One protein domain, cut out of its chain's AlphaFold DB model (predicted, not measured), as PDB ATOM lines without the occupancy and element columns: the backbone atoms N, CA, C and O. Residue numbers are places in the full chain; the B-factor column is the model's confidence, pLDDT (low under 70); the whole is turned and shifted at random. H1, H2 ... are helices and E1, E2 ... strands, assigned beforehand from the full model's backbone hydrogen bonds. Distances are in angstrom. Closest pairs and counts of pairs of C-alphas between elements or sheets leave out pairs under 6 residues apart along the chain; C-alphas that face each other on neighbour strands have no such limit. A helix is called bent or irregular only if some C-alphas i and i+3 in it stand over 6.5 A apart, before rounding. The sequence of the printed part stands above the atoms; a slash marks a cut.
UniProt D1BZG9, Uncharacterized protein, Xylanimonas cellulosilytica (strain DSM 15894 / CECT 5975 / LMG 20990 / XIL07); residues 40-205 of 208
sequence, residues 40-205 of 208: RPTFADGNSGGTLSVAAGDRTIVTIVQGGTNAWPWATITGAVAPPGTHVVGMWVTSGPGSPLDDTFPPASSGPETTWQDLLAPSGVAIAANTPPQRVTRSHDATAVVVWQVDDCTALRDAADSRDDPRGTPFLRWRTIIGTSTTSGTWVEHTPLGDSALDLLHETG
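AT A GLANCE: This is residues 40 to 205 of the 208 residues of an uncharacterized protein of Xylanimonas cellulosilytica (strain DSM 15894 / CECT 5975 / LMG 20990 / XIL07) (UniProt D1BZG9). Two strongly twisted four-stranded sheets lie partly face to face as a sandwich, their strands crossed at 43 degrees. H3 covers E1 and E2 on one face of the sheet E1 E2 E6 E4, H1 lies over the opposite face, and H2 packs on H3. The 166 printed residues hold, along the chain, E1 E2 E3 E4 H1 E5 E6 H2 E7 E8 H3; both sheets, ordered E1 E2 E6 E4 and E5 E3 E7 E8, are antiparallel, and the class is mixed, helices and strands. The whole is compact, with a radius of gyration of the C-alphas of 15.1 A and spans of 46 by 35 by 27 A.

IN THESE COORDINATES: E1, residues 51 to 56, begins with C-alpha 51 at (-25.874, 31.108, 10.956). E2, residues 60 to 70, is 28.8 A long and bends by 65 degrees at residue 67. E3 is residues 75 to 81, 16.8 A; E4, residues 86 to 95, 26.2 A, bends by 61 degrees at residue 89. H1, residues 116 to 123, is only just irregular: C-alphas 119 and 122 are 6.9 A apart. E5 is residues 134 to 136, and E6, residues 139 to 150, is the longest strand at 31.2 A. H2 is residues 153 to 161, E7 residues 171 to 176 and E8 residues 181 to 185. H3, residues 193 to 203, is 15.0 A long and ends with C-alpha 203 at (-8.361, 26.898, 3.851).

HOW THE PARTS SIT: E1 and E2 form a hairpin, with N 54 and O 62 2.9 A apart. E2 and E6 have N 63 and O 146 at 2.8 A, and E6 and E4 have N 145 and O 92 at 2.8 A. In the other sheet, N 77 of E3 and O 134 of E5 are 2.8 A apart, and N 76 of E3 and O 175 of E7 2.8 A. E7 and E8 form a hairpin, with N 174 and O 182 at 2.8 A. Between the sheets, the closest C-alphas of E3 and E4 are those of Gly 79 and Met 91, 6.7 A, while E1 and E8 are apart. H3 is on the first sheet over E1 and E2, at a height of 8.8 A; its closest C-alphas to E1 are those of Leu 200 and Ala 55, 5.8 A. H1 is on the opposite face, over E2, at a height of 9.1 A. H2 touches H3, the C-alphas of Ala 160 and Gly 194 being 4.0 A apart, at a steep tilt of 46 degrees, opposite ways. Every O i to N i+4 pair is within hydrogen-bond range in H2 and H3; in H1, 2 of 4 are.

THE WHOLE: The two C-alphas farthest apart, those of Ile 178 and Gly 205, are 45.7 A apart. The printed part has no cut. The link from E4 to H1, residues 96 to 115, is long. The mean pLDDT of the printed part is 75.1; residues 45 to 50, 96 to 112, 122 to 130, 163 to 170 and 186 to 197 are under 70.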
ATOM      1  N   ARG A  40     -46.259  22.329  10.895       83.00
ATOM      2  CA  ARG A  40     -44.986  22.808  10.352       83.00
ATOM      3  C   ARG A  40     -44.252  23.639  11.408       83.00
ATOM      4  O   ARG A  40     -44.156  24.854  11.255       83.00
ATOM      5  N   PRO A  41     -43.765  23.007  12.491       83.75
ATOM      6  CA  PRO A  41     -42.840  23.674  13.389       83.75
ATOM      7  C   PRO A  41     -41.618  24.183  12.617       83.75
ATOM      8  O   PRO A  41     -41.123  23.504  11.712       83.75
ATOM      9  N   THR A  42     -41.149  25.374  12.973       81.88
ATOM     10  CA  THR A  42     -39.977  26.011  12.359       81.88
ATOM     11  C   THR A  42     -39.011  26.531  13.418       81.88
ATOM     12  O   THR A  42     -39.367  26.719  14.584       81.88
ATOM     13  N   PHE A  43     -37.774  26.765  12.991       77.06
ATOM     14  CA  PHE A  43     -36.697  27.376  13.766       77.06
ATOM     15  C   PHE A  43     -36.163  28.542  12.931       77.06
ATOM     16  O   PHE A  43     -35.238  28.336  12.156       77.06
ATOM     17  N   ALA A  44     -36.879  29.677  12.956       70.44
ATOM     18  CA  ALA A  44     -36.553  30.930  12.246       70.44
ATOM     19  C   ALA A  44     -37.623  32.041  12.450       70.44
ATOM     20  O   ALA A  44     -37.908  32.803  11.528       70.44
ATOM     21  N   ASP A  45     -38.284  32.143  13.611       53.66
ATOM     22  CA  ASP A  45     -39.306  33.190  13.805       53.66
ATOM     23  C   ASP A  45     -38.680  34.499  14.324       53.66
ATOM     24  O   ASP A  45     -38.456  34.644  15.521       53.66
ATOM     25  N   GLY A  46     -38.470  35.457  13.413       49.34
ATOM     26  CA  GLY A  46     -38.457  36.901  13.690       49.34
ATOM     27  C   GLY A  46     -37.228  37.462  14.413       49.34
ATOM     28  O   GLY A  46     -37.127  37.371  15.628       49.34
ATOM     29  N   ASN A  47     -36.405  38.189  13.654       45.88
ATOM     30  CA  ASN A  47     -35.285  39.042  14.071       45.88
ATOM     31  C   ASN A  47     -33.947  38.323  14.334       45.88
ATOM     32  O   ASN A  47     -33.676  37.822  15.417       45.88
ATOM     33  N   SER A  48     -33.061  38.417  13.338       50.03
ATOM     34  CA  SER A  48     -31.616  38.615  13.547       50.03
ATOM     35  C   SER A  48     -30.771  37.456  14.090       50.03
ATOM     36  O   SER A  48     -29.662  37.700  14.552       50.03
ATOM     37  N   GLY A  49     -31.234  36.210  14.007       54.06
ATOM     38  CA  GLY A  49     -30.382  35.053  14.284       54.06
ATOM     39  C   GLY A  49     -29.511  34.705  13.075       54.06
ATOM     40  O   GLY A  49     -30.035  34.371  12.012       54.06
ATOM     41  N   GLY A  50     -28.191  34.831  13.209       65.69
ATOM     42  CA  GLY A  50     -27.243  34.428  12.172       65.69
ATOM     43  C   GLY A  50     -27.060  32.910  12.118       65.69
ATOM     44  O   GLY A  50     -27.373  32.186  13.067       65.69
ATOM     45  N   THR A  51     -26.521  32.424  10.998       73.19
ATOM     46  CA  THR A  51     -25.874  31.108  10.956       73.19
ATOM     47  C   THR A  51     -24.371  31.332  10.967       73.19
ATOM     48  O   THR A  51     -23.854  32.067  10.130       73.19
ATOM     49  N   LEU A  52     -23.677  30.703  11.910       74.81
ATOM     50  CA  LEU A  52     -22.221  30.683  11.962       74.81
ATOM     51  C   LEU A  52     -21.757  29.257  11.694       74.81
ATOM     52  O   LEU A  52     -22.268  28.320  12.303       74.81
ATOM     53  N   SER A  53     -20.801  29.089  10.789       76.94
ATOM     54  CA  SER A  53     -20.144  27.802  10.568       76.94
ATOM     55  C   SER A  53     -18.644  27.962  10.718       76.94
ATOM     56  O   SER A  53     -18.075  28.930  10.220       76.94
ATOM     57  N   VAL A  54     -18.025  27.022  11.424       78.06
ATOM     58  CA  VAL A  54     -16.582  26.984  11.673       78.06
ATOM     59  C   VAL A  54     -16.085  25.595  11.320       78.06
ATOM     60  O   VAL A  54     -16.682  24.602  11.743       78.06
ATOM     61  N   ALA A  55     -15.006  25.521  10.544       80.19
ATOM     62  CA  ALA A  55     -14.319  24.263  10.290       80.19
ATOM     63  C   ALA A  55     -13.295  23.997  11.398       80.19
ATOM     64  O   ALA A  55     -12.557  24.896  11.820       80.19
ATOM     65  N   ALA A  56     -13.256  22.750  11.852       79.50
ATOM     66  CA  ALA A  56     -12.230  22.223  12.734       79.50
ATOM     67  C   ALA A  56     -11.295  21.293  11.941       79.50
ATOM     68  O   ALA A  56     -11.663  20.749  10.895       79.50
ATOM     69  N   GLY A  57     -10.071  21.102  12.435       73.38
ATOM     70  CA  GLY A  57      -9.018  20.374  11.716       73.38
ATOM     71  C   GLY A  57      -9.277  18.871  11.531       73.38
ATOM     72  O   GLY A  57      -8.649  18.226  10.695       73.38
ATOM     73  N   ASP A  58     -10.236  18.298  12.259       79.50
ATOM     74  CA  ASP A  58     -10.604  16.874  12.252       79.50
ATOM     75  C   ASP A  58     -11.702  16.519  11.228       79.50
ATOM     76  O   ASP A  58     -12.410  15.516  11.361       79.50
ATOM     77  N   ARG A  59     -11.826  17.330  10.172       84.06
ATOM     78  CA  ARG A  59     -12.897  17.253   9.167       84.06
ATOM     79  C   ARG A  59     -14.293  17.467   9.721       84.06
ATOM     80  O   ARG A  59     -15.262  16.958   9.155       84.06
ATOM     81  N   THR A  60     -14.409  18.201  10.817       85.69
ATOM     82  CA  THR A  60     -15.713  18.560  11.350       85.69
ATOM     83  C   THR A  60     -16.064  20.004  11.038       85.69
ATOM     84  O   THR A  60     -15.212  20.885  10.947       85.69
ATOM     85  N   ILE A  61     -17.354  20.236  10.837       83.56
ATOM     86  CA  ILE A  61     -17.945  21.558  10.712       83.56
ATOM     87  C   ILE A  61     -18.883  21.727  11.896       83.56
ATOM     88  O   ILE A  61     -19.782  20.912  12.111       83.56
ATOM     89  N   VAL A  62     -18.694  22.801  12.647       83.56
ATOM     90  CA  VAL A  62     -19.604  23.208  13.711       83.56
ATOM     91  C   VAL A  62     -20.503  24.300  13.159       83.56
ATOM     92  O   VAL A  62     -20.031  25.387  12.838       83.56
ATOM     93  N   THR A  63     -21.795  24.012  13.045       81.44
ATOM     94  CA  THR A  63     -22.810  24.970  12.611       81.44
ATOM     95  C   THR A  63     -23.659  25.391  13.795       81.44
ATOM     96  O   THR A  63     -24.262  24.564  14.480       81.44
ATOM     97  N   ILE A  64     -23.745  26.694  14.004       79.56
ATOM     98  CA  ILE A  64     -24.577  27.325  15.014       79.56
ATOM     99  C   ILE A  64     -25.677  28.080  14.292       79.56
ATOM    100  O   ILE A  64     -25.414  28.921  13.436       79.56
ATOM    101  N   VAL A  65     -26.912  27.780  14.663       80.00
ATOM    102  CA  VAL A  65     -28.106  28.440  14.152       80.00
ATOM    103  C   VAL A  65     -28.800  29.098  15.322       80.00
ATOM    104  O   VAL A  65     -29.247  28.425  16.254       80.00
ATOM    105  N   GLN A  66     -28.906  30.417  15.268       78.50
ATOM    106  CA  GLN A  66     -29.643  31.200  16.248       78.50
ATOM    107  C   GLN A  66     -30.995  31.608  15.669       78.50
ATOM    108  O   GLN A  66     -31.117  31.873  14.476       78.50
ATOM    109  N   GLY A  67     -32.028  31.656  16.505       80.06
ATOM    110  CA  GLY A  67     -33.337  32.169  16.108       80.06
ATOM    111  C   GLY A  67     -34.471  31.719  17.019       80.06
ATOM    112  O   GLY A  67     -34.266  31.017  18.005       80.06
ATOM    113  N   GLY A  68     -35.697  32.105  16.671       83.31
ATOM    114  CA  GLY A  68     -36.896  31.706  17.402       83.31
ATOM    115  C   GLY A  68     -37.461  30.355  16.958       83.31
ATOM    116  O   GLY A  68     -37.478  30.023  15.768       83.31
ATOM    117  N   THR A  69     -38.006  29.589  17.902       83.94
ATOM    118  CA  THR A  69     -38.805  28.390  17.623       83.94
ATOM    119  C   THR A  69     -40.278  28.752  17.473       83.94
ATOM    120  O   THR A  69     -40.879  29.372  18.353       83.94
ATOM    121  N   ASN A  70     -40.909  28.293  16.395       85.75
ATOM    122  CA  ASN A  70     -42.349  28.414  16.188       85.75
ATOM    123  C   ASN A  70     -42.999  27.037  16.268       85.75
ATOM    124  O   ASN A  70     -43.105  26.322  15.275       85.75
ATOM    125  N   ALA A  71     -43.421  26.648  17.465       85.06
ATOM    126  CA  ALA A  71     -44.133  25.399  17.692       85.06
ATOM    127  C   ALA A  71     -45.310  25.641  18.636       85.06
ATOM    128  O   ALA A  71     -45.165  26.332  19.649       85.06
ATOM    129  N   TRP A  72     -46.472  25.060  18.325       81.75
ATOM    130  CA  TRP A  72     -47.641  25.151  19.196       81.75
ATOM    131  C   TRP A  72     -48.376  23.808  19.358       81.75
ATOM    132  O   TRP A  72     -48.636  23.135  18.361       81.75
ATOM    133  N   PRO A  73     -48.760  23.427  20.595       84.75
ATOM    134  CA  PRO A  73     -48.330  24.030  21.865       84.75
ATOM    135  C   PRO A  73     -46.858  23.702  22.185       84.75
ATOM    136  O   PRO A  73     -46.213  24.431  22.929       84.75
ATOM    137  N   TRP A  74     -46.329  22.628  21.594       89.00
ATOM    138  CA  TRP A  74     -44.926  22.224  21.630       89.00
ATOM    139  C   TRP A  74     -44.616  21.310  20.435       89.00
ATOM    140  O   TRP A  74     -45.519  20.712  19.845       89.00
ATOM    141  N   ALA A  75     -43.336  21.173  20.106       89.62
ATOM    142  CA  ALA A  75     -42.807  20.161  19.197       89.62
ATOM    143  C   ALA A  75     -41.552  19.540  19.817       89.62
ATOM    144  O   ALA A  75     -40.970  20.088  20.750       89.62
ATOM    145  N   THR A  76     -41.142  18.377  19.332       92.31
ATOM    146  CA  THR A  76     -39.893  17.740  19.748       92.31
ATOM    147  C   THR A  76     -38.890  17.839  18.617       92.31
ATOM    148  O   THR A  76     -39.147  17.340  17.525       92.31
ATOM    149  N   ILE A  77     -37.736  18.440  18.878       90.62
ATOM    150  CA  ILE A  77     -36.583  18.327  17.992       90.62
ATOM    151  C   ILE A  77     -35.962  16.963  18.260       90.62
ATOM    152  O   ILE A  77     -35.670  16.619  19.401       90.62
ATOM    153  N   THR A  78     -35.831  16.159  17.215       91.62
ATOM    154  CA  THR A  78     -35.399  14.754  17.299       91.62
ATOM    155  C   THR A  78     -33.990  14.528  16.775       91.62
ATOM    156  O   THR A  78     -33.428  13.466  17.010       91.62
ATOM    157  N   GLY A  79     -33.426  15.508  16.075       90.38
ATOM    158  CA  GLY A  79     -32.093  15.441  15.498       90.38
ATOM    159  C   GLY A  79     -31.953  16.399  14.325       90.38
ATOM    160  O   GLY A  79     -32.870  17.171  14.029       90.38
ATOM    161  N   ALA A  80     -30.820  16.300  13.648       88.12
ATOM    162  CA  ALA A  80     -30.533  17.012  12.418       88.12
ATOM    163  C   ALA A  80     -30.434  16.027  11.247       88.12
ATOM    164  O   ALA A  80     -30.210  14.829  11.434       88.12
ATOM    165  N   VAL A  81     -30.648  16.526  10.036       86.38
ATOM    166  CA  VAL A  81     -30.392  15.791   8.798       86.38
ATOM    167  C   VAL A  81     -29.091  16.318   8.226       86.38
ATOM    168  O   VAL A  81     -28.966  17.522   8.005       86.38
ATOM    169  N   ALA A  82     -28.143  15.409   8.025       84.56
ATOM    170  CA  ALA A  82     -26.847  15.728   7.456       84.56
ATOM    171  C   ALA A  82     -26.968  16.047   5.956       84.56
ATOM    172  O   ALA A  82     -27.672  15.318   5.244       84.56
ATOM    173  N   PRO A  83     -26.294  17.106   5.476       81.38
ATOM    174  CA  PRO A  83     -26.063  17.322   4.052       81.38
ATOM    175  C   PRO A  83     -25.329  16.138   3.390       81.38
ATOM    176  O   PRO A  83     -24.632  15.380   4.078       81.38
ATOM    177  N   PRO A  84     -25.438  15.969   2.059       85.00
ATOM    178  CA  PRO A  84     -24.650  14.989   1.314       85.00
ATOM    179  C   PRO A  84     -23.147  15.098   1.608       85.00
ATOM    180  O   PRO A  84     -22.614  16.194   1.743       85.00
ATOM    181  N   GLY A  85     -22.471  13.952   1.723       86.12
ATOM    182  CA  GLY A  85     -21.039  13.900   2.043       86.12
ATOM    183  C   GLY A  85     -20.696  14.142   3.514       86.12
ATOM    184  O   GLY A  85     -19.515  14.220   3.850       86.12
ATOM    185  N   THR A  86     -21.696  14.243   4.396       87.94
ATOM    186  CA  THR A  86     -21.494  14.445   5.836       87.94
ATOM    187  C   THR A  86     -22.379  13.535   6.684       87.94
ATOM    188  O   THR A  86     -23.411  13.035   6.225       87.94
ATOM    189  N   HIS A  87     -22.028  13.385   7.960       90.06
ATOM    190  CA  HIS A  87     -22.906  12.812   8.976       90.06
ATOM    191  C   HIS A  87     -22.916  13.649  10.260       90.06
ATOM    192  O   HIS A  87     -21.981  14.390  10.554       90.06
ATOM    193  N   VAL A  88     -23.995  13.541  11.044       89.81
ATOM    194  CA  VAL A  88     -24.124  14.254  12.325       89.81
ATOM    195  C   VAL A  88     -23.312  13.533  13.397       89.81
ATOM    196  O   VAL A  88     -23.617  12.388  13.726       89.81
ATOM    197  N   VAL A  89     -22.336  14.223  13.982       89.69
ATOM    198  CA  VAL A  89     -21.566  13.748  15.145       89.69
ATOM    199  C   VAL A  89     -22.265  14.134  16.443       89.69
ATOM    200  O   VAL A  89     -22.309  13.359  17.397       89.69
ATOM    201  N   GLY A  90     -22.844  15.333  16.481       87.94
ATOM    202  CA  GLY A  90     -23.503  15.852  17.667       87.94
ATOM    203  C   GLY A  90     -24.496  16.954  17.344       87.94
ATOM    204  O   GLY A  90     -24.386  17.642  16.332       87.94
ATOM    205  N   MET A  91     -25.498  17.097  18.205       87.56
ATOM    206  CA  MET A  91     -26.491  18.152  18.096       87.56
ATOM    207  C   MET A  91     -26.964  18.574  19.480       87.56
ATOM    208  O   MET A  91     -27.246  17.723  20.323       87.56
ATOM    209  N   TRP A  92     -27.128  19.879  19.671       87.56
ATOM    210  CA  TRP A  92     -27.601  20.476  20.910       87.56
ATOM    211  C   TRP A  92     -28.586  21.597  20.638       87.56
ATOM    212  O   TRP A  92     -28.415  22.340  19.675       87.56
ATOM    213  N   VAL A  93     -29.604  21.739  21.485       82.38
ATOM    214  CA  VAL A  93     -30.543  22.861  21.409       82.38
ATOM    215  C   VAL A  93     -30.695  23.521  22.771       82.38
ATOM    216  O   VAL A  93     -30.993  22.885  23.776       82.38
ATOM    217  N   THR A  94     -30.517  24.832  22.807       79.94
ATOM    218  CA  THR A  94     -30.726  25.653  24.000       79.94
ATOM    219  C   THR A  94     -31.856  26.645  23.727       79.94
ATOM    220  O   THR A  94     -32.118  27.017  22.581       79.94
ATOM    221  N   SER A  95     -32.570  27.049  24.775       75.81
ATOM    222  CA  SER A  95     -33.615  28.070  24.699       75.81
ATOM    223  C   SER A  95     -33.472  29.028  25.871       75.81
ATOM    224  O   SER A  95     -33.390  28.565  27.011       75.81
ATOM    225  N   GLY A  96     -33.488  30.332  25.603       66.62
ATOM    226  CA  GLY A  96     -33.368  31.376  26.619       66.62
ATOM    227  C   GLY A  96     -32.528  32.573  26.156       66.62
ATOM    228  O   GLY A  96     -31.738  32.439  25.222       66.62
ATOM    229  N   PRO A  97     -32.699  33.741  26.800       51.94
ATOM    230  CA  PRO A  97     -31.935  34.945  26.488       51.94
ATOM    231  C   PRO A  97     -30.458  34.768  26.858       51.94
ATOM    232  O   PRO A  97     -30.145  34.231  27.921       51.94
ATOM    233  N   GLY A  98     -29.558  35.257  25.999       51.78
ATOM    234  CA  GLY A  98     -28.113  35.190  26.228       51.78
ATOM    235  C   GLY A  98     -27.538  33.801  25.978       51.78
ATOM    236  O   GLY A  98     -26.809  33.274  26.817       51.78
ATOM    237  N   SER A  99     -27.890  33.192  24.840       53.41
ATOM    238  CA  SER A  99     -27.219  31.970  24.408       53.41
ATOM    239  C   SER A  99     -25.706  32.229  24.406       53.41
ATOM    240  O   SER A  99     -25.264  33.159  23.733       53.41
ATOM    241  N   PRO A 100     -24.906  31.456  25.160       50.47
ATOM    242  CA  PRO A 100     -23.494  31.747  25.449       50.47
ATOM    243  C   PRO A 100     -22.560  31.634  24.227       50.47
ATOM    244  O   PRO A 100     -21.347  31.534  24.362       50.47
ATOM    245  N   LEU A 101     -23.130  31.607  23.025       55.84
ATOM    246  CA  LEU A 101     -22.451  31.378  21.761       55.84
ATOM    247  C   LEU A 101     -22.136  32.683  21.008       55.84
ATOM    248  O   LEU A 101     -21.309  32.631  20.107       55.84
ATOM    249  N   ASP A 102     -22.729  33.826  21.383       52.69
ATOM    250  CA  ASP A 102     -22.492  35.118  20.707       52.69
ATOM    251  C   ASP A 102     -21.121  35.742  21.020       52.69
ATOM    252  O   ASP A 102     -20.472  36.281  20.128       52.69
ATOM    253  N   ASP A 103     -20.643  35.634  22.263       50.91
ATOM    254  CA  ASP A 103     -19.470  36.399  22.718       50.91
ATOM    255  C   ASP A 103     -18.162  35.585  22.763       50.91
ATOM    256  O   ASP A 103     -17.109  36.119  23.113       50.91
ATOM    257  N   THR A 104     -18.196  34.274  22.485       55.66
ATOM    258  CA  THR A 104     -17.072  33.367  22.819       55.66
ATOM    259  C   THR A 104     -16.639  32.432  21.689       55.66
ATOM    260  O   THR A 104     -15.753  31.602  21.898       55.66
ATOM    261  N   PHE A 105     -17.225  32.537  20.492       60.53
ATOM    262  CA  PHE A 105     -16.836  31.654  19.394       60.53
ATOM    263  C   PHE A 105     -15.525  32.115  18.727       60.53
ATOM    264  O   PHE A 105     -15.379  33.299  18.416       60.53
ATOM    265  N   PRO A 106     -14.546  31.212  18.524       58.41
ATOM    266  CA  PRO A 106     -13.293  31.540  17.848       58.41
ATOM    267  C   PRO A 106     -13.522  31.921  16.369       58.41
ATOM    268  O   PRO A 106     -14.587  31.636  15.817       58.41
ATOM    269  N   PRO A 107     -12.539  32.578  15.718       60.50
ATOM    270  CA  PRO A 107     -12.636  32.961  14.308       60.50
ATOM    271  C   PRO A 107     -12.951  31.765  13.395       60.50
ATOM    272  O   PRO A 107     -12.623  30.624  13.713       60.50
ATOM    273  N   ALA A 108     -13.576  32.054  12.247       58.06
ATOM    274  CA  ALA A 108     -14.160  31.069  11.328       58.06
ATOM    275  C   ALA A 108     -13.194  29.966  10.854       58.06
ATOM    276  O   ALA A 108     -13.638  28.858  10.549       58.06
ATOM    277  N   SER A 109     -11.888  30.242  10.850       57.00
ATOM    278  CA  SER A 109     -10.832  29.256  10.651       57.00
ATOM    279  C   SER A 109     -10.092  29.003  11.963       57.00
ATOM    280  O   SER A 109      -9.360  29.848  12.488       57.00
ATOM    281  N   SER A 110     -10.297  27.807  12.507       62.56
ATOM    282  CA  SER A 110      -9.468  27.289  13.585       62.56
ATOM    283  C   SER A 110      -8.295  26.504  12.998       62.56
ATOM    284  O   SER A 110      -8.373  25.991  11.881       62.56
ATOM    285  N   GLY A 111      -7.157  26.495  13.694       62.75
ATOM    286  CA  GLY A 111      -5.952  25.837  13.192       62.75
ATOM    287  C   GLY A 111      -6.168  24.331  12.977       62.75
ATOM    288  O   GLY A 111      -7.099  23.753  13.537       62.75
ATOM    289  N   PRO A 112      -5.278  23.655  12.234       63.53
ATOM    290  CA  PRO A 112      -5.416  22.229  11.916       63.53
ATOM    291  C   PRO A 112      -5.409  21.307  13.150       63.53
ATOM    292  O   PRO A 112      -5.778  20.142  13.048       63.53
ATOM    293  N   GLU A 113      -4.998  21.811  14.316       70.56
ATOM    294  CA  GLU A 113      -4.995  21.072  15.584       70.56
ATOM    295  C   GLU A 113      -6.273  21.277  16.415       70.56
ATOM    296  O   GLU A 113      -6.456  20.601  17.424       70.56
ATOM    297  N   THR A 114      -7.153  22.208  16.034       76.81
ATOM    298  CA  THR A 114      -8.368  22.507  16.799       76.81
ATOM    299  C   THR A 114      -9.448  21.467  16.517       76.81
ATOM    300  O   THR A 114      -9.820  21.254  15.363       76.81
ATOM    301  N   THR A 115      -9.965  20.839  17.573       82.25
ATOM    302  CA  THR A 115     -11.092  19.897  17.490       82.25
ATOM    303  C   THR A 115     -12.427  20.609  17.697       82.25
ATOM    304  O   THR A 115     -12.483  21.688  18.296       82.25
ATOM    305  N   TRP A 116     -13.544  20.009  17.273       80.69
ATOM    306  CA  TRP A 116     -14.861  20.592  17.559       80.69
ATOM    307  C   TRP A 116     -15.154  20.697  19.062       80.69
ATOM    308  O   TRP A 116     -15.885  21.594  19.482       80.69
ATOM    309  N   GLN A 117     -14.591  19.807  19.887       83.19
ATOM    310  CA  GLN A 117     -14.734  19.887  21.339       83.19
ATOM    311  C   GLN A 117     -14.067  21.151  21.881       83.19
ATOM    312  O   GLN A 117     -14.642  21.804  22.749       83.19
ATOM    313  N   ASP A 118     -12.907  21.525  21.339       79.12
ATOM    314  CA  ASP A 118     -12.208  22.759  21.711       79.12
ATOM    315  C   ASP A 118     -13.000  24.002  21.288       79.12
ATOM    316  O   ASP A 118     -13.022  24.991  22.019       79.12
ATOM    317  N   LEU A 119     -13.713  23.941  20.155       75.69
ATOM    318  CA  LEU A 119     -14.606  25.016  19.701       75.69
ATOM    319  C   LEU A 119     -15.826  25.189  20.620       75.69
ATOM    320  O   LEU A 119     -16.283  26.309  20.842       75.69
ATOM    321  N   LEU A 120     -16.359  24.092  21.167       76.50
ATOM    322  CA  LEU A 120     -17.544  24.124  22.029       76.50
ATOM    323  C   LEU A 120     -17.223  24.293  23.518       76.50
ATOM    324  O   LEU A 120     -18.086  24.763  24.259       76.50
ATOM    325  N   ALA A 121     -16.017  23.964  23.979       73.75
ATOM    326  CA  ALA A 121     -15.643  24.067  25.391       73.75
ATOM    327  C   ALA A 121     -15.860  25.473  26.006       73.75
ATOM    328  O   ALA A 121     -16.399  25.543  27.116       73.75
ATOM    329  N   PRO A 122     -15.544  26.593  25.319       66.00
ATOM    330  CA  PRO A 122     -15.762  27.941  25.848       66.00
ATOM    331  C   PRO A 122     -17.239  28.316  25.992       66.00
ATOM    332  O   PRO A 122     -17.587  29.133  26.839       66.00
ATOM    333  N   SER A 123     -18.118  27.703  25.192       64.56
ATOM    334  CA  SER A 123     -19.540  28.061  25.138       64.56
ATOM    335  C   SER A 123     -20.340  27.629  26.369       64.56
ATOM    336  O   SER A 123     -21.512  27.972  26.495       64.56
ATOM    337  N   GLY A 124     -19.759  26.826  27.270       60.25
ATOM    338  CA  GLY A 124     -20.452  26.346  28.470       60.25
ATOM    339  C   GLY A 124     -21.724  25.537  28.179       60.25
ATOM    340  O   GLY A 124     -22.523  25.300  29.089       60.25
ATOM    341  N   VAL A 125     -21.937  25.111  26.926       62.97
ATOM    342  CA  VAL A 125     -23.085  24.299  26.525       62.97
ATOM    343  C   VAL A 125     -23.054  23.011  27.339       62.97
ATOM    344  O   VAL A 125     -22.127  22.210  27.240       62.97
ATOM    345  N   ALA A 126     -24.088  22.788  28.152       62.41
ATOM    346  CA  ALA A 126     -24.275  21.528  28.862       62.41
ATOM    347  C   ALA A 126     -24.654  20.430  27.850       62.41
ATOM    348  O   ALA A 126     -25.830  20.123  27.647       62.41
ATOM    349  N   ILE A 127     -23.635  19.871  27.193       66.62
ATOM    350  CA  ILE A 127     -23.724  18.938  26.061       66.62
ATOM    351  C   ILE A 127     -24.718  17.799  26.334       66.62
ATOM    352  O   ILE A 127     -25.538  17.486  25.479       66.62
ATOM    353  N   ALA A 128     -24.714  17.205  27.527       66.81
ATOM    354  CA  ALA A 128     -25.577  16.059  27.819       66.81
ATOM    355  C   ALA A 128     -27.063  16.416  28.031       66.81
ATOM    356  O   ALA A 128     -27.936  15.605  27.746       66.81
ATOM    357  N   ALA A 129     -27.372  17.612  28.546       62.88
ATOM    358  CA  ALA A 129     -28.750  18.000  28.881       62.88
ATOM    359  C   ALA A 129     -29.527  18.548  27.673       62.88
ATOM    360  O   ALA A 129     -30.755  18.507  27.655       62.88
ATOM    361  N   ASN A 130     -28.800  19.052  26.676       68.75
ATOM    362  CA  ASN A 130     -29.356  19.745  25.517       68.75
ATOM    363  C   ASN A 130     -29.353  18.880  24.247       68.75
ATOM    364  O   ASN A 130     -29.604  19.390  23.158       68.75
ATOM    365  N   THR A 131     -29.034  17.585  24.352       83.12
ATOM    366  CA  THR A 131     -29.035  16.664  23.207       83.12
ATOM    367  C   THR A 131     -30.470  16.245  22.849       83.12
ATOM    368  O   THR A 131     -31.260  15.944  23.748       83.12
ATOM    369  N   PRO A 132     -30.844  16.162  21.557       84.12
ATOM    370  CA  PRO A 132     -32.123  15.590  21.148       84.12
ATOM    371  C   PRO A 132     -32.327  14.143  21.651       84.12
ATOM    372  O   PRO A 132     -31.364  13.381  21.728       84.12
ATOM    373  N   PRO A 133     -33.578  13.713  21.918       90.12
ATOM    374  CA  PRO A 133     -34.816  14.439  21.661       90.12
ATOM    375  C   PRO A 133     -35.150  15.482  22.737       90.12
ATOM    376  O   PRO A 133     -35.213  15.167  23.921       90.12
ATOM    377  N   GLN A 134     -35.494  16.701  22.313       87.50
ATOM    378  CA  GLN A 134     -35.833  17.804  23.214       87.50
ATOM    379  C   GLN A 134     -37.180  18.419  22.854       87.50
ATOM    380  O   GLN A 134     -37.454  18.735  21.694       87.50
ATOM    381  N   ARG A 135     -38.046  18.593  23.856       89.19
ATOM    382  CA  ARG A 135     -39.309  19.315  23.693       89.19
ATOM    383  C   ARG A 135     -39.032  20.815  23.706       89.19
ATOM    384  O   ARG A 135     -38.465  21.322  24.666       89.19
ATOM    385  N   VAL A 136     -39.509  21.509  22.682       86.88
ATOM    386  CA  VAL A 136     -39.448  22.965  22.561       86.88
ATOM    387  C   VAL A 136     -40.850  23.538  22.386       86.88
ATOM    388  O   VAL A 136     -41.724  22.949  21.743       86.88
ATOM    389  N   THR A 137     -41.076  24.692  22.995       88.19
ATOM    390  CA  THR A 137     -42.274  25.513  22.804       88.19
ATOM    391  C   THR A 137     -41.936  26.688  21.897       88.19
ATOM    392  O   THR A 137     -40.838  26.760  21.345       88.19
ATOM    393  N   ARG A 138     -42.863  27.633  21.747       86.12
ATOM    394  CA  ARG A 138     -42.548  28.920  21.134       86.12
ATOM    395  C   ARG A 138     -41.495  29.665  21.965       86.12
ATOM    396  O   ARG A 138     -41.708  29.848  23.163       86.12
ATOM    397  N   SER A 139     -40.409  30.091  21.329       83.94
ATOM    398  CA  SER A 139     -39.354  30.933  21.906       83.94
ATOM    399  C   SER A 139     -38.912  31.958  20.867       83.94
ATOM    400  O   SER A 139     -38.968  31.668  19.675       83.94
ATOM    401  N   HIS A 140     -38.483  33.135  21.313       80.25
ATOM    402  CA  HIS A 140     -37.818  34.114  20.443       80.25
ATOM    403  C   HIS A 140     -36.298  33.901  20.428       80.25
ATOM    404  O   HIS A 140     -35.666  34.178  19.420       80.25
ATOM    405  N   ASP A 141     -35.759  33.295  21.491       79.19
ATOM    406  CA  ASP A 141     -34.332  33.035  21.648       79.19
ATOM    407  C   ASP A 141     -34.111  31.529  21.804       79.19
ATOM    408  O   ASP A 141     -34.456  30.918  22.828       79.19
ATOM    409  N   ALA A 142     -33.597  30.903  20.754       81.06
ATOM    410  CA  ALA A 142     -33.124  29.533  20.765       81.06
ATOM    411  C   ALA A 142     -31.840  29.424  19.943       81.06
ATOM    412  O   ALA A 142     -31.599  30.173  18.995       81.06
ATOM    413  N   THR A 143     -30.998  28.467  20.309       81.62
ATOM    414  CA  THR A 143     -29.780  28.175  19.562       81.62
ATOM    415  C   THR A 143     -29.651  26.686  19.357       81.62
ATOM    416  O   THR A 143     -29.728  25.913  20.309       81.62
ATOM    417  N   ALA A 144     -29.469  26.288  18.105       83.00
ATOM    418  CA  ALA A 144     -29.141  24.932  17.730       83.00
ATOM    419  C   ALA A 144     -27.668  24.888  17.326       83.00
ATOM    420  O   ALA A 144     -27.229  25.657  16.477       83.00
ATOM    421  N   VAL A 145     -26.916  23.982  17.936       85.19
ATOM    422  CA  VAL A 145     -25.541  23.668  17.555       85.19
ATOM    423  C   VAL A 145     -25.563  22.293  16.924       85.19
ATOM    424  O   VAL A 145     -26.096  21.356  17.517       85.19
ATOM    425  N   VAL A 146     -24.993  22.154  15.736       86.94
ATOM    426  CA  VAL A 146     -24.860  20.870  15.060       86.94
ATOM    427  C   VAL A 146     -23.423  20.702  14.605       86.94
ATOM    428  O   VAL A 146     -22.856  21.594  13.987       86.94
ATOM    429  N   VAL A 147     -22.838  19.559  14.937       88.56
ATOM    430  CA  VAL A 147     -21.497  19.175  14.508       88.56
ATOM    431  C   VAL A 147     -21.647  18.093  13.458       88.56
ATOM    432  O   VAL A 147     -22.234  17.036  13.715       88.56
ATOM    433  N   TRP A 148     -21.110  18.372  12.281       88.50
ATOM    434  CA  TRP A 148     -21.080  17.468  11.142       88.50
ATOM    435  C   TRP A 148     -19.650  17.006  10.932       88.50
ATOM    436  O   TRP A 148     -18.734  17.808  11.066       88.50
ATOM    437  N   GLN A 149     -19.452  15.749  10.567       90.69
ATOM    438  CA  GLN A 149     -18.174  15.266  10.063       90.69
ATOM    439  C   GLN A 149     -18.286  15.037   8.562       90.69
ATOM    440  O   GLN A 149     -19.290  14.509   8.086       90.69
ATOM    441  N   VAL A 150     -17.267  15.474   7.828       90.19
ATOM    442  CA  VAL A 150     -17.183  15.350   6.376       90.19
ATOM    443  C   VAL A 150     -16.571  14.002   6.026       90.19
ATOM    444  O   VAL A 150     -15.403  13.733   6.318       90.19
ATOM    445  N   ASP A 151     -17.372  13.173   5.369       91.50
ATOM    446  CA  ASP A 151     -16.968  11.864   4.860       91.50
ATOM    447  C   ASP A 151     -16.481  11.961   3.409       91.50
ATOM    448  O   ASP A 151     -15.537  11.272   3.021       91.50
ATOM    449  N   ASP A 152     -17.117  12.828   2.613       90.56
ATOM    450  CA  ASP A 152     -16.868  12.975   1.179       90.56
ATOM    451  C   ASP A 152     -16.993  14.441   0.727       90.56
ATOM    452  O   ASP A 152     -18.090  14.980   0.560       90.56
ATOM    453  N   CYS A 153     -15.842  15.073   0.483       87.44
ATOM    454  CA  CYS A 153     -15.759  16.445  -0.014       87.44
ATOM    455  C   CYS A 153     -16.378  16.615  -1.412       87.44
ATOM    456  O   CYS A 153     -16.849  17.702  -1.733       87.44
ATOM    457  N   THR A 154     -16.394  15.568  -2.247       87.88
ATOM    458  CA  THR A 154     -16.956  15.656  -3.605       87.88
ATOM    459  C   THR A 154     -18.474  15.718  -3.557       87.88
ATOM    460  O   THR A 154     -19.063  16.626  -4.134       87.88
ATOM    461  N   ALA A 155     -19.103  14.848  -2.764       86.06
ATOM    462  CA  ALA A 155     -20.543  14.887  -2.534       86.06
ATOM    463  C   ALA A 155     -20.996  16.194  -1.858       86.06
ATOM    464  O   ALA A 155     -22.065  16.714  -2.187       86.06
ATOM    465  N   LEU A 156     -20.189  16.739  -0.940       82.12
ATOM    466  CA  LEU A 156     -20.466  18.027  -0.301       82.12
ATOM    467  C   LEU A 156     -20.376  19.191  -1.301       82.12
ATOM    468  O   LEU A 156     -21.236  20.071  -1.298       82.12
ATOM    469  N   ARG A 157     -19.374  19.174  -2.187       82.94
ATOM    470  CA  ARG A 157     -19.205  20.172  -3.250       82.94
ATOM    471  C   ARG A 157     -20.318  20.109  -4.294       82.94
ATOM    472  O   ARG A 157     -20.879  21.143  -4.632       82.94
ATOM    473  N   ASP A 158     -20.692  18.915  -4.745       83.06
ATOM    474  CA  ASP A 158     -21.801  18.742  -5.691       83.06
ATOM    475  C   ASP A 158     -23.120  19.281  -5.106       83.06
ATOM    476  O   ASP A 158     -23.920  19.893  -5.815       83.06
ATOM    477  N   ALA A 159     -23.327  19.103  -3.794       77.75
ATOM    478  CA  ALA A 159     -24.473  19.659  -3.078       77.75
ATOM    479  C   ALA A 159     -24.410  21.192  -2.936       77.75
ATOM    480  O   ALA A 159     -25.456  21.845  -2.972       77.75
ATOM    481  N   ALA A 160     -23.212  21.768  -2.792       73.75
ATOM    482  CA  ALA A 160     -22.989  23.215  -2.769       73.75
ATOM    483  C   ALA A 160     -23.294  23.862  -4.131       73.75
ATOM    484  O   ALA A 160     -24.030  24.847  -4.208       73.75
ATOM    485  N   ASP A 161     -22.796  23.250  -5.208       74.25
ATOM    486  CA  ASP A 161     -22.969  23.726  -6.583       74.25
ATOM    487  C   ASP A 161     -24.442  23.655  -7.035       74.25
ATOM    488  O   ASP A 161     -24.909  24.462  -7.851       74.25
ATOM    489  N   SER A 162     -25.221  22.724  -6.473       70.69
ATOM    490  CA  SER A 162     -26.662  22.629  -6.694       70.69
ATOM    491  C   SER A 162     -27.441  23.695  -5.912       70.69
ATOM    492  O   SER A 162     -28.114  23.400  -4.928       70.69
ATOM    493  N   ARG A 163     -27.417  24.946  -6.390       61.06
ATOM    494  CA  ARG A 163     -28.162  26.083  -5.797       61.06
ATOM    495  C   ARG A 163     -29.659  25.829  -5.562       61.06
ATOM    496  O   ARG A 163     -30.252  26.485  -4.711       61.06
ATOM    497  N   ASP A 164     -30.249  24.895  -6.304       63.53
ATOM    498  CA  ASP A 164     -31.667  24.537  -6.224       63.53
ATOM    499  C   ASP A 164     -31.942  23.235  -5.444       63.53
ATOM    500  O   ASP A 164     -33.111  22.873  -5.285       63.53
ATOM    501  N   ASP A 165     -30.920  22.507  -4.959       63.34
ATOM    502  CA  ASP A 165     -31.159  21.308  -4.148       63.34
ATOM    503  C   ASP A 165     -31.313  21.690  -2.667       63.34
ATOM    504  O   ASP A 165     -30.330  22.027  -2.001       63.34
ATOM    505  N   PRO A 166     -32.524  21.585  -2.087       59.16
ATOM    506  CA  PRO A 166     -32.715  21.830  -0.665       59.16
ATOM    507  C   PRO A 166     -31.794  20.956   0.203       59.16
ATOM    508  O   PRO A 166     -31.435  21.379   1.299       59.16
ATOM    509  N   ARG A 167     -31.350  19.783  -0.274       62.00
ATOM    510  CA  ARG A 167     -30.458  18.868   0.465       62.00
ATOM    511  C   ARG A 167     -29.102  19.473   0.840       62.00
ATOM    512  O   ARG A 167     -28.485  18.956   1.765       62.00
ATOM    513  N   GLY A 168     -28.655  20.539   0.173       59.66
ATOM    514  CA  GLY A 168     -27.412  21.245   0.512       59.66
ATOM    515  C   GLY A 168     -27.484  22.068   1.807       59.66
ATOM    516  O   GLY A 168     -26.463  22.555   2.289       59.66
ATOM    517  N   THR A 169     -28.677  22.228   2.395       63.34
ATOM    518  CA  THR A 169     -28.875  22.967   3.651       63.34
ATOM    519  C   THR A 169     -29.083  22.022   4.836       63.34
ATOM    520  O   THR A 169     -29.654  20.941   4.679       63.34
ATOM    521  N   PRO A 170     -28.630  22.390   6.046       68.25
ATOM    522  CA  PRO A 170     -28.864  21.571   7.221       68.25
ATOM    523  C   PRO A 170     -30.344  21.661   7.614       68.25
ATOM    524  O   PRO A 170     -30.938  22.740   7.668       68.25
ATOM    525  N   PHE A 171     -30.957  20.514   7.918       78.62
ATOM    526  CA  PHE A 171     -32.346  20.474   8.383       78.62
ATOM    527  C   PHE A 171     -32.433  20.023   9.826       78.62
ATOM    528  O   PHE A 171     -31.757  19.083  10.242       78.62
ATOM    529  N   LEU A 172     -33.374  20.607  10.561       85.62
ATOM    530  CA  LEU A 172     -33.809  20.062  11.839       85.62
ATOM    531  C   LEU A 172     -34.966  19.094  11.609       85.62
ATOM    532  O   LEU A 172     -35.904  19.382  10.860       85.62
ATOM    533  N   ARG A 173     -34.910  17.936  12.267       89.62
ATOM    534  CA  ARG A 173     -35.979  16.940  12.262       89.62
ATOM    535  C   ARG A 173     -36.872  17.136  13.476       89.62
ATOM    536  O   ARG A 173     -36.437  17.021  14.623       89.62
ATOM    537  N   TRP A 174     -38.151  17.316  13.211       90.81
ATOM    538  CA  TRP A 174     -39.183  17.559  14.200       90.81
ATOM    539  C   TRP A 174     -40.116  16.374  14.318       90.81
ATOM    540  O   TRP A 174     -40.403  15.682  13.342       90.81
ATOM    541  N   ARG A 175     -40.674  16.221  15.510       92.19
ATOM    542  CA  ARG A 175     -41.881  15.455  15.770       92.19
ATOM    543  C   ARG A 175     -42.918  16.399  16.368       92.19
ATOM    544  O   ARG A 175     -42.676  17.016  17.404       92.19
ATOM    545  N   THR A 176     -44.053  16.539  15.699       89.50
ATOM    546  CA  THR A 176     -45.164  17.376  16.167       89.50
ATOM    547  C   THR A 176     -45.868  16.730  17.362       89.50
ATOM    548  O   THR A 176     -45.677  15.546  17.654       89.50
ATOM    549  N   ILE A 177     -46.741  17.487  18.030       87.31
ATOM    550  CA  ILE A 177     -47.584  16.970  19.119       87.31
ATOM    551  C   ILE A 177     -48.473  15.791  18.693       87.31
ATOM    552  O   ILE A 177     -48.750  14.908  19.499       87.31
ATOM    553  N   ILE A 178     -48.888  15.751  17.424       86.94
ATOM    554  CA  ILE A 178     -49.701  14.662  16.864       86.94
ATOM    555  C   ILE A 178     -48.849  13.486  16.357       86.94
ATOM    556  O   ILE A 178     -49.374  12.561  15.748       86.94
ATOM    557  N   GLY A 179     -47.533  13.514  16.591       85.31
ATOM    558  CA  GLY A 179     -46.611  12.432  16.249       85.31
ATOM    559  C   GLY A 179     -46.112  12.438  14.803       85.31
ATOM    560  O   GLY A 179     -45.327  11.561  14.441       85.31
ATOM    561  N   THR A 180     -46.501  13.416  13.979       87.06
ATOM    562  CA  THR A 180     -46.000  13.522  12.603       87.06
ATOM    563  C   THR A 180     -44.547  13.989  12.594       87.06
ATOM    564  O   THR A 180     -44.169  14.895  13.339       87.06
ATOM    565  N   SER A 181     -43.720  13.364  11.755       88.88
ATOM    566  CA  SER A 181     -42.351  13.808  11.511       88.88
ATOM    567  C   SER A 181     -42.313  14.823  10.379       88.88
ATOM    568  O   SER A 181     -42.924  14.603   9.335       88.88
ATOM    569  N   THR A 182     -41.564  15.900  10.563       87.88
ATOM    570  CA  THR A 182     -41.313  16.887   9.508       87.88
ATOM    571  C   THR A 182     -39.894  17.421   9.623       87.88
ATOM    572  O   THR A 182     -39.244  17.262  10.656       87.88
ATOM    573  N   THR A 183     -39.399  18.031   8.560       85.44
ATOM    574  CA  THR A 183     -38.101  18.699   8.528       85.44
ATOM    575  C   THR A 183     -38.318  20.174   8.253       85.44
ATOM    576  O   THR A 183     -39.133  20.532   7.403       85.44
ATOM    577  N   SER A 184     -37.591  21.035   8.957       79.44
ATOM    578  CA  SER A 184     -37.524  22.456   8.620       79.44
ATOM    579  C   SER A 184     -36.096  22.797   8.236       79.44
ATOM    580  O   SER A 184     -35.163  22.392   8.934       79.44
ATOM    581  N   GLY A 185     -35.933  23.538   7.142       70.75
ATOM    582  CA  GLY A 185     -34.652  24.175   6.856       70.75
ATOM    583  C   GLY A 185     -34.360  25.202   7.943       70.75
ATOM    584  O   GLY A 185     -35.287  25.805   8.495       70.75
ATOM    585  N   THR A 186     -33.091  25.379   8.275       63.31
ATOM    586  CA  THR A 186     -32.638  26.523   9.064       63.31
ATOM    587  C   THR A 186     -32.535  27.699   8.093       63.31
ATOM    588  O   THR A 186     -31.530  27.870   7.413       63.31
ATOM    589  N   TRP A 187     -33.640  28.425   7.905       49.72
ATOM    590  CA  TRP A 187     -33.707  29.536   6.953       49.72
ATOM    591  C   TRP A 187     -32.899  30.718   7.486       49.72
ATOM    592  O   TRP A 187     -33.425  31.546   8.225       49.72
ATOM    593  N   VAL A 188     -31.638  30.813   7.080       50.59
ATOM    594  CA  VAL A 188     -30.985  32.110   6.915       50.59
ATOM    595  C   VAL A 188     -30.715  32.260   5.427       50.59
ATOM    596  O   VAL A 188     -29.967  31.489   4.826       50.59
ATOM    597  N   GLU A 189     -31.422  33.209   4.819       41.03
ATOM    598  CA  GLU A 189     -31.174  33.677   3.461       41.03
ATOM    599  C   GLU A 189     -29.667  33.935   3.283       41.03
ATOM    600  O   GLU A 189     -29.083  34.758   3.981       41.03
ATOM    601  N   HIS A 190     -29.063  33.228   2.321       38.25
ATOM    602  CA  HIS A 190     -27.805  33.581   1.639       38.25
ATOM    603  C   HIS A 190     -26.473  32.987   2.103       38.25
ATOM    604  O   HIS A 190     -25.442  33.427   1.605       38.25
ATOM    605  N   THR A 191     -26.440  31.933   2.913       47.25
ATOM    606  CA  THR A 191     -25.212  31.116   3.006       47.25
ATOM    607  C   THR A 191     -25.558  29.633   2.963       47.25
ATOM    608  O   THR A 191     -25.837  29.040   4.006       47.25
ATOM    609  N   PRO A 192     -25.601  29.000   1.769       51.62
ATOM    610  CA  PRO A 192     -25.507  27.548   1.727       51.62
ATOM    611  C   PRO A 192     -24.277  27.152   2.548       51.62
ATOM    612  O   PRO A 192     -23.210  27.742   2.379       51.62
ATOM    613  N   LEU A 193     -24.430  26.164   3.438       55.62
ATOM    614  CA  LEU A 193     -23.281  25.565   4.126       55.62
ATOM    615  C   LEU A 193     -22.181  25.224   3.117       55.62
ATOM    616  O   LEU A 193     -21.015  25.379   3.436       55.62
ATOM    617  N   GLY A 194     -22.584  24.827   1.906       52.28
ATOM    618  CA  GLY A 194     -21.734  24.569   0.754       52.28
ATOM    619  C   GLY A 194     -20.606  25.577   0.569       52.28
ATOM    620  O   GLY A 194     -19.474  25.238   0.863       52.28
ATOM    621  N   ASP A 195     -20.887  26.801   0.126       59.09
ATOM    622  CA  ASP A 195     -19.815  27.718  -0.291       59.09
ATOM    623  C   ASP A 195     -18.896  28.100   0.883       59.09
ATOM    624  O   ASP A 195     -17.684  27.929   0.817       59.09
ATOM    625  N   SER A 196     -19.467  28.535   2.012       64.69
ATOM    626  CA  SER A 196     -18.661  29.008   3.146       64.69
ATOM    627  C   SER A 196     -17.972  27.883   3.918       64.69
ATOM    628  O   SER A 196     -16.852  28.068   4.379       64.69
ATOM    629  N   ALA A 197     -18.603  26.717   4.088       65.69
ATOM    630  CA  ALA A 197     -17.951  25.609   4.783       65.69
ATOM    631  C   ALA A 197     -16.934  24.901   3.882       65.69
ATOM    632  O   ALA A 197     -15.908  24.463   4.391       65.69
ATOM    633  N   LEU A 198     -17.169  24.813   2.567       70.38
ATOM    634  CA  LEU A 198     -16.189  24.254   1.635       70.38
ATOM    635  C   LEU A 198     -14.953  25.156   1.538       70.38
ATOM    636  O   LEU A 198     -13.843  24.639   1.612       70.38
ATOM    637  N   ASP A 199     -15.131  26.481   1.483       76.12
ATOM    638  CA  ASP A 199     -14.021  27.442   1.548       76.12
ATOM    639  C   ASP A 199     -13.206  27.261   2.839       76.12
ATOM    640  O   ASP A 199     -11.983  27.132   2.789       76.12
ATOM    641  N   LEU A 200     -13.871  27.134   3.994       73.50
ATOM    642  CA  LEU A 200     -13.202  26.877   5.274       73.50
ATOM    643  C   LEU A 200     -12.472  25.522   5.311       73.50
ATOM    644  O   LEU A 200     -11.385  25.407   5.884       73.50
ATOM    645  N   LEU A 201     -13.038  24.481   4.699       74.62
ATOM    646  CA  LEU A 201     -12.403  23.164   4.598       74.62
ATOM    647  C   LEU A 201     -11.211  23.160   3.632       74.62
ATOM    648  O   LEU A 201     -10.253  22.416   3.851       74.62
ATOM    649  N   HIS A 202     -11.245  23.988   2.586       80.81
ATOM    650  CA  HIS A 202     -10.110  24.207   1.693       80.81
ATOM    651  C   HIS A 202      -8.998  25.004   2.385       80.81
ATOM    652  O   HIS A 202      -7.837  24.599   2.326       80.81
ATOM    653  N   GLU A 203      -9.331  26.090   3.093       77.31
ATOM    654  CA  GLU A 203      -8.361  26.898   3.851       77.31
ATOM    655  C   GLU A 203      -7.630  26.079   4.921       77.31
ATOM    656  O   GLU A 203      -6.434  26.265   5.151       77.31
ATOM    657  N   THR A 204      -8.332  25.136   5.551       72.44
ATOM    658  CA  THR A 204      -7.765  24.230   6.561       72.44
ATOM    659  C   THR A 204      -7.049  23.013   5.960       72.44
ATOM    660  O   THR A 204      -6.434  22.241   6.696       72.44
ATOM    661  N   GLY A 205      -7.084  22.833   4.633       74.31
ATOM    662  CA  GLY A 205      -6.453  21.709   3.933       74.31
ATOM    663  C   GLY A 205      -7.141  20.358   4.158       74.31
ATOM    664  O   GLY A 205      -6.551  19.310   3.885       74.31
TER     665      GLY A 205